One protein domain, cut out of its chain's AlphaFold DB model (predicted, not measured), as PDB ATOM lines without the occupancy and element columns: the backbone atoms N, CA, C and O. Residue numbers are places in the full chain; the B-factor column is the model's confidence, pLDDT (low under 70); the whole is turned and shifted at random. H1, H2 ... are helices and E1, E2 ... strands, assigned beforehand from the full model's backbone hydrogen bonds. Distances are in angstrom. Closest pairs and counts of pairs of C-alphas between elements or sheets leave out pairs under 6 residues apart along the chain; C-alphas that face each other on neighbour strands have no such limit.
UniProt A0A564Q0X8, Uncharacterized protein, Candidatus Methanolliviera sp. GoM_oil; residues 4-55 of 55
ATOM      1  N   GLY A   4     145.896 148.394 170.470       90.38
ATOM      2  CA  GLY A   4     146.079 149.839 170.354       90.38
ATOM      3  C   GLY A   4     144.818 150.512 169.820       90.38
ATOM      4  O   GLY A   4     144.387 150.214 168.706       90.38
ATOM      5  N   VAL A   5     144.247 151.436 170.586       88.62
ATOM      6  CA  VAL A   5     143.147 152.299 170.148       88.62
ATOM      7  C   VAL A   5     143.737 153.626 169.701       88.62
ATOM      8  O   VAL A   5     144.394 154.327 170.466       88.62
ATOM      9  N   PHE A   6     143.495 153.983 168.445       88.06
ATOM     10  CA  PHE A   6     144.054 155.178 167.836       88.06
ATOM     11  C   PHE A   6     142.945 156.203 167.598       88.06
ATOM     12  O   PHE A   6     142.051 155.964 166.789       88.06
ATOM     13  N   PHE A   7     142.990 157.344 168.289       86.56
ATOM     14  CA  PHE A   7     141.983 158.389 168.134       86.56
ATOM     15  C   PHE A   7     142.556 159.800 168.255       86.56
ATOM     16  O   PHE A   7     143.287 160.089 169.190       86.56
ATOM     17  N   HIS A   8     142.168 160.704 167.355       86.06
ATOM     18  CA  HIS A   8     142.525 162.120 167.434       86.06
ATOM     19  C   HIS A   8     141.284 162.971 167.716       86.06
ATOM     20  O   HIS A   8     140.239 162.778 167.094       86.06
ATOM     21  N   GLU A   9     141.398 163.969 168.593       85.44
ATOM     22  CA  GLU A   9     140.251 164.774 169.048       85.44
ATOM     23  C   GLU A   9     139.517 165.518 167.922       85.44
ATOM     24  O   GLU A   9     138.346 165.862 168.070       85.44
ATOM     25  N   ILE A  10     140.172 165.734 166.775       85.56
ATOM     26  CA  ILE A  10     139.553 166.348 165.588       85.56
ATOM     27  C   ILE A  10     138.272 165.624 165.160       85.56
ATOM     28  O   ILE A  10     137.332 166.270 164.698       85.56
ATOM     29  N   PHE A  11     138.212 164.303 165.355       83.00
ATOM     30  CA  PHE A  11     137.055 163.500 164.988       83.00
ATOM     31  C   PHE A  11     135.861 163.732 165.920       83.00
ATOM     32  O   PHE A  11     134.732 163.616 165.460       83.00
ATOM     33  N   ALA A  12     136.087 164.117 167.182       86.62
ATOM     34  CA  ALA A  12     135.018 164.421 168.142       86.62
ATOM     35  C   ALA A  12     134.490 165.862 168.042       86.62
ATOM     36  O   ALA A  12     133.390 166.141 168.513       86.62
ATOM     37  N   ARG A  13     135.265 166.789 167.464       83.81
ATOM     38  CA  ARG A  13     134.923 168.224 167.438       83.81
ATOM     39  C   ARG A  13     133.945 168.615 166.329       83.81
ATOM     40  O   ARG A  13     133.312 169.658 166.445       83.81
ATOM     41  N   ASN A  14     133.840 167.815 165.271       80.88
ATOM     42  CA  ASN A  14     133.033 168.126 164.090       80.88
ATOM     43  C   ASN A  14     132.098 166.964 163.749       80.88
ATOM     44  O   ASN A  14     132.453 165.804 163.961       80.88
ATOM     45  N   SER A  15     130.943 167.276 163.159       83.81
ATOM     46  CA  SER A  15     130.191 166.295 162.379       83.81
ATOM     47  C   SER A  15     130.822 166.157 160.996       83.81
ATOM     48  O   SER A  15     131.330 167.122 160.417       83.81
ATOM     49  N   TRP A  16     130.825 164.940 160.464       84.25
ATOM     50  CA  TRP A  16     131.461 164.636 159.185       84.25
ATOM     51  C   TRP A  16     130.419 164.193 158.158       84.25
ATOM     52  O   TRP A  16     129.488 163.481 158.521       84.25
ATOM     53  N   PRO A  17     130.595 164.484 156.859       86.62
ATOM     54  CA  PRO A  17     129.583 164.173 155.842       86.62
ATOM     55  C   PRO A  17     129.139 162.700 155.767       86.62
ATOM     56  O   PRO A  17     128.017 162.419 155.367       86.62
ATOM     57  N   VAL A  18     130.015 161.755 156.130       84.88
ATOM     58  CA  VAL A  18     129.759 160.303 156.010       84.88
ATOM     59  C   VAL A  18     129.422 159.654 157.355       84.88
ATOM     60  O   VAL A  18     128.579 158.761 157.453       84.88
ATOM     61  N   VAL A  19     130.112 160.071 158.415       82.38
ATOM     62  CA  VAL A  19     130.001 159.458 159.746       82.38
ATOM     63  C   VAL A  19     129.187 160.295 160.725       82.38
ATOM     64  O   VAL A  19     128.904 159.801 161.812       82.38
ATOM     65  N   ASP A  20     128.750 161.482 160.314       86.88
ATOM     66  CA  ASP A  20     128.038 162.464 161.127       86.88
ATOM     67  C   ASP A  20     128.772 162.723 162.453       86.88
ATOM     68  O   ASP A  20     130.004 162.822 162.467       86.88
ATOM     69  N   ASP A  21     128.049 162.816 163.565       88.12
ATOM     70  CA  ASP A  21     128.568 163.083 164.901       88.12
ATOM     71  C   ASP A  21     128.931 161.810 165.693       88.12
ATOM     72  O   ASP A  21     129.115 161.868 166.912       88.12
ATOM     73  N   ARG A  22     129.084 160.656 165.023       85.94
ATOM     74  CA  ARG A  22     129.314 159.345 165.670       85.94
ATOM     75  C   ARG A  22     130.480 159.323 166.660       85.94
ATOM     76  O   ARG A  22     130.455 158.552 167.617       85.94
ATOM     77  N   PHE A  23     131.488 160.168 166.454       88.56
ATOM     78  CA  PHE A  23     132.678 160.240 167.302       88.56
ATOM     79  C   PHE A  23     132.611 161.306 168.401       88.56
ATOM     80  O   PHE A  23     133.556 161.411 169.179       88.56
ATOM     81  N   LYS A  24     131.508 162.055 168.533       89.56
ATOM     82  CA  LYS A  24     131.374 163.141 169.526       89.56
ATOM     83  C   LYS A  24     131.620 162.699 170.971       89.56
ATOM     84  O   LYS A  24     132.061 163.487 171.797       89.56
ATOM     85  N   ASN A  25     131.330 161.431 171.269       89.50
ATOM     86  CA  ASN A  25     131.468 160.847 172.603       89.50
ATOM     87  C   ASN A  25     132.743 160.011 172.762       89.50
ATOM     88  O   ASN A  25     132.948 159.404 173.809       89.50
ATOM     89  N   PHE A  26     133.599 159.933 171.746       88.31
ATOM     90  CA  PHE A  26     134.850 159.191 171.825       88.31
ATOM     91  C   PHE A  26     135.948 160.063 172.458       88.31
ATOM     92  O   PHE A  26     135.992 161.263 172.183       88.31
ATOM     93  N   PRO A  27     136.849 159.518 173.301       90.00
ATOM     94  CA  PRO A  27     136.983 158.120 173.745       90.00
ATOM     95  C   PRO A  27     136.101 157.713 174.931       90.00
ATOM     96  O   PRO A  27     136.141 156.559 175.340       90.00
ATOM     97  N   LYS A  28     135.283 158.619 175.475       90.94
ATOM     98  CA  LYS A  28     134.441 158.349 176.652       90.94
ATOM     99  C   LYS A  28     133.487 157.159 176.462       90.94
ATOM    100  O   LYS A  28     133.235 156.419 177.402       90.94
ATOM    101  N   ALA A  29     132.994 156.937 175.246       90.94
ATOM    102  CA  ALA A  29     132.163 155.781 174.911       90.94
ATOM    103  C   ALA A  29     132.868 154.421 175.116       90.94
ATOM    104  O   ALA A  29     132.176 153.419 175.243       90.94
ATOM    105  N   MET A  30     134.206 154.400 175.161       91.88
ATOM    106  CA  MET A  30     135.037 153.211 175.395       91.88
ATOM    107  C   MET A  30     135.686 153.197 176.788       91.88
ATOM    108  O   MET A  30     136.697 152.534 177.004       91.88
ATOM    109  N   GLU A  31     135.170 153.965 177.749       93.25
ATOM    110  CA  GLU A  31     135.799 154.106 179.070       93.25
ATOM    111  C   GLU A  31     136.008 152.761 179.786       93.25
ATOM    112  O   GLU A  31     137.007 152.596 180.479       93.25
ATOM    113  N   ARG A  32     135.117 151.783 179.579       95.06
ATOM    114  CA  ARG A  32     135.238 150.444 180.176       95.06
ATOM    115  C   ARG A  32     136.363 149.635 179.544       95.06
ATOM    116  O   ARG A  32     137.135 148.994 180.242       95.06
ATOM    117  N   GLU A  33     136.451 149.665 178.225       93.94
ATOM    118  CA  GLU A  33     137.426 148.916 177.442       93.94
ATOM    119  C   GLU A  33     138.830 149.501 177.614       93.94
ATOM    120  O   GLU A  33     139.804 148.761 177.660       93.94
ATOM    121  N   LEU A  34     138.940 150.822 177.775       93.19
ATOM    122  CA  LEU A  34     140.206 151.511 178.037       93.19
ATOM    123  C   LEU A  34     140.766 151.266 179.445       93.19
ATOM    124  O   LEU A  34     141.897 151.659 179.715       93.19
ATOM    125  N   GLN A  35     139.989 150.654 180.342       94.19
ATOM    126  CA  GLN A  35     140.463 150.207 181.654       94.19
ATOM    127  C   GLN A  35     141.054 148.792 181.623       94.19
ATOM    128  O   GLN A  35     141.571 148.342 182.642       94.19
ATOM    129  N   LEU A  36     140.968 148.078 180.496       95.25
ATOM    130  CA  LEU A  36     141.567 146.755 180.360       95.25
ATOM    131  C   LEU A  36     143.095 146.869 180.269       95.25
ATOM    132  O   LEU A  36     143.622 147.702 179.533       95.25
ATOM    133  N   ASP A  37     143.806 145.991 180.979       93.38
ATOM    134  CA  ASP A  37     145.276 146.009 181.081       93.38
ATOM    135  C   ASP A  37     145.995 145.854 179.724       93.38
ATOM    136  O   ASP A  37     147.168 146.211 179.563       93.38
ATOM    137  N   ASP A  38     145.302 145.295 178.733       94.88
ATOM    138  CA  ASP A  38     145.807 145.044 177.392       94.88
ATOM    139  C   ASP A  38     145.367 146.088 176.355       94.88
ATOM    140  O   ASP A  38     145.639 145.893 175.167       94.88
ATOM    141  N   VAL A  39     144.757 147.203 176.770       92.69
ATOM    142  CA  VAL A  39     144.266 148.257 175.872       92.69
ATOM    143  C   VAL A  39     144.975 149.587 176.131       92.69
ATOM    144  O   VAL A  39     144.906 150.144 177.220       92.69
ATOM    145  N   ASP A  40     145.608 150.145 175.094       92.38
ATOM    146  CA  ASP A  40     146.277 151.453 175.161       92.38
ATOM    147  C   ASP A  40     145.627 152.456 174.190       92.38
ATOM    148  O   ASP A  40     145.474 152.169 173.001       92.38
ATOM    149  N   LEU A  41     145.282 153.658 174.674       89.56
ATOM    150  CA  LEU A  41     144.767 154.760 173.846       89.56
ATOM    151  C   LEU A  41     145.881 155.729 173.433       89.56
ATOM    152  O   LEU A  41     146.500 156.379 174.276       89.56
ATOM    153  N   PHE A  42     146.039 155.935 172.129       89.62
ATOM    154  CA  PHE A  42     146.961 156.908 171.547       89.62
ATOM    155  C   PHE A  42     146.194 158.130 171.027       89.62
ATOM    156  O   PHE A  42     145.298 157.983 170.196       89.62
ATOM    157  N   LYS A  43     146.550 159.335 171.504       77.69
ATOM    158  CA  LYS A  43     145.855 160.600 171.173       77.69
ATOM    159  C   LYS A  43     146.551 161.472 170.111       77.69
ATOM    160  O   LYS A  43     145.902 162.238 169.407       77.69
ATOM    161  N   GLU A  44     147.862 161.309 169.940       68.88
ATOM    162  CA  GLU A  44     148.739 162.200 169.155       68.88
ATOM    163  C   GLU A  44     149.221 161.531 167.857       68.88
ATOM    164  O   GLU A  44     150.395 161.192 167.680       68.88
ATOM    165  N   ILE A  45     148.283 161.250 166.952       61.62
ATOM    166  CA  ILE A  45     148.542 160.296 165.865       61.62
ATOM    167  C   ILE A  45     148.911 160.960 164.542       61.62
ATOM    168  O   ILE A  45     149.553 160.318 163.713       61.62
ATOM    169  N   ILE A  46     148.582 162.239 164.337       59.06
ATOM    170  CA  ILE A  46     148.809 162.891 163.036       59.06
ATOM    171  C   ILE A  46     150.287 162.788 162.624       59.06
ATOM    172  O   ILE A  46     150.582 162.397 161.499       59.06
ATOM    173  N   PHE A  47     151.225 162.997 163.550       53.94
ATOM    174  CA  PHE A  47     152.653 162.834 163.259       53.94
ATOM    175  C   PHE A  47     153.108 161.369 163.161       53.94
ATOM    176  O   PHE A  47     154.027 161.067 162.401       53.94
ATOM    177  N   HIS A  48     152.472 160.447 163.890       52.84
ATOM    178  CA  HIS A  48     152.857 159.031 163.915       52.84
ATOM    179  C   HIS A  48     152.373 158.249 162.687       52.84
ATOM    180  O   HIS A  48     153.152 157.476 162.136       52.84
ATOM    181  N   ILE A  49     151.143 158.474 162.209       52.94
ATOM    182  CA  ILE A  49     150.638 157.832 160.983       52.94
ATOM    183  C   ILE A  49     151.409 158.328 159.758       52.94
ATOM    184  O   ILE A  49     151.817 157.506 158.944       52.94
ATOM    185  N   ILE A  50     151.692 159.633 159.649       53.69
ATOM    186  CA  ILE A  50     152.505 160.161 158.540       53.69
ATOM    187  C   ILE A  50     153.902 159.521 158.548       53.69
ATOM    188  O   ILE A  50     154.390 159.121 157.499       53.69
ATOM    189  N   ARG A  51     154.524 159.333 159.722       46.00
ATOM    190  CA  ARG A  51     155.826 158.647 159.837       46.00
ATOM    191  C   ARG A  51     155.796 157.170 159.448       46.00
ATOM    192  O   ARG A  51     156.805 156.673 158.959       46.00
ATOM    193  N   ILE A  52     154.696 156.469 159.717       52.56
ATOM    194  CA  ILE A  52     154.530 155.049 159.374       52.56
ATOM    195  C   ILE A  52     154.241 154.880 157.878       52.56
ATOM    196  O   ILE A  52     154.735 153.936 157.280       52.56
ATOM    197  N   LEU A  53     153.478 155.797 157.276       46.34
ATOM    198  CA  LEU A  53     153.124 155.758 155.853       46.34
ATOM    199  C   LEU A  53     154.211 156.336 154.929       46.34
ATOM    200  O   LEU A  53     154.197 156.058 153.737       46.34
ATOM    201  N   ALA A  54     155.134 157.147 155.456       48.09
ATOM    202  CA  ALA A  54     156.258 157.723 154.710       48.09
ATOM    203  C   ALA A  54     157.536 156.855 154.741       48.09
ATOM    204  O   ALA A  54     158.620 157.353 154.432       48.09
ATOM    205  N   LYS A  55     157.424 155.585 155.143       46.09
ATOM    206  CA  LYS A  55     158.507 154.598 155.143       46.09
ATOM    207  C   LYS A  55     158.126 153.417 154.261       46.09
ATOM    208  O   LYS A  55     159.048 152.878 153.617       46.09
TER     209      LYS A  55
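AT A GLANCE: This is residues 4 to 55 of the 55 residues of an uncharacterized protein of Candidatus Methanolliviera sp. GoM_oil (UniProt A0A564Q0X8). With little regular structure, the chain makes a loose, flat loop: after E1 and H1, the long unnamed residues 14 to 38 fold back to bring E2 beside E1, and residues 50 to 55, of which 50 to 53 belong to H2, stick out. The 52 printed residues run E1, H1, E2, H2, with a parallel two-stranded sheet, a mixed class and only 19 residues in named elements. The whole is loose, with a radius of gyration of the C-alphas of 12.7 A and spans of 34 by 32 by 14 A.

IN THESE COORDINATES: E1, residues 4 to 6, begins at C-alpha 4 (146.079, 149.839, 170.354) and is 6.2 A long. H1, residues 10 to 13, is 5.3 A long. E2, residues 39 to 42, is 10.0 A long. H2, residues 46 to 53, is 11.0 A long and ends at C-alpha 53 (153.124, 155.758, 155.853).

HOW THE PARTS SIT: E1 and E2 are parallel neighbours at 31 degrees, with N 5 and O 40 within hydrogen-bond range at 2.8 A. E1, H1 and E2 form a strand-helix-strand unit, two parallel strands with a helix between, with a right-handed crossover. H2 is apart from E1 and H1. In H2, 3 of 4 O i to N i+4 pairs are within hydrogen-bond range; H1 is too short for one.

THE WHOLE: The C-alphas farthest apart, Pro 17 and Asp 37, are 34.8 A apart. The printed part has no cut. The link from H1 to E2 is long. Residues 44 to 55 have pLDDT under 70.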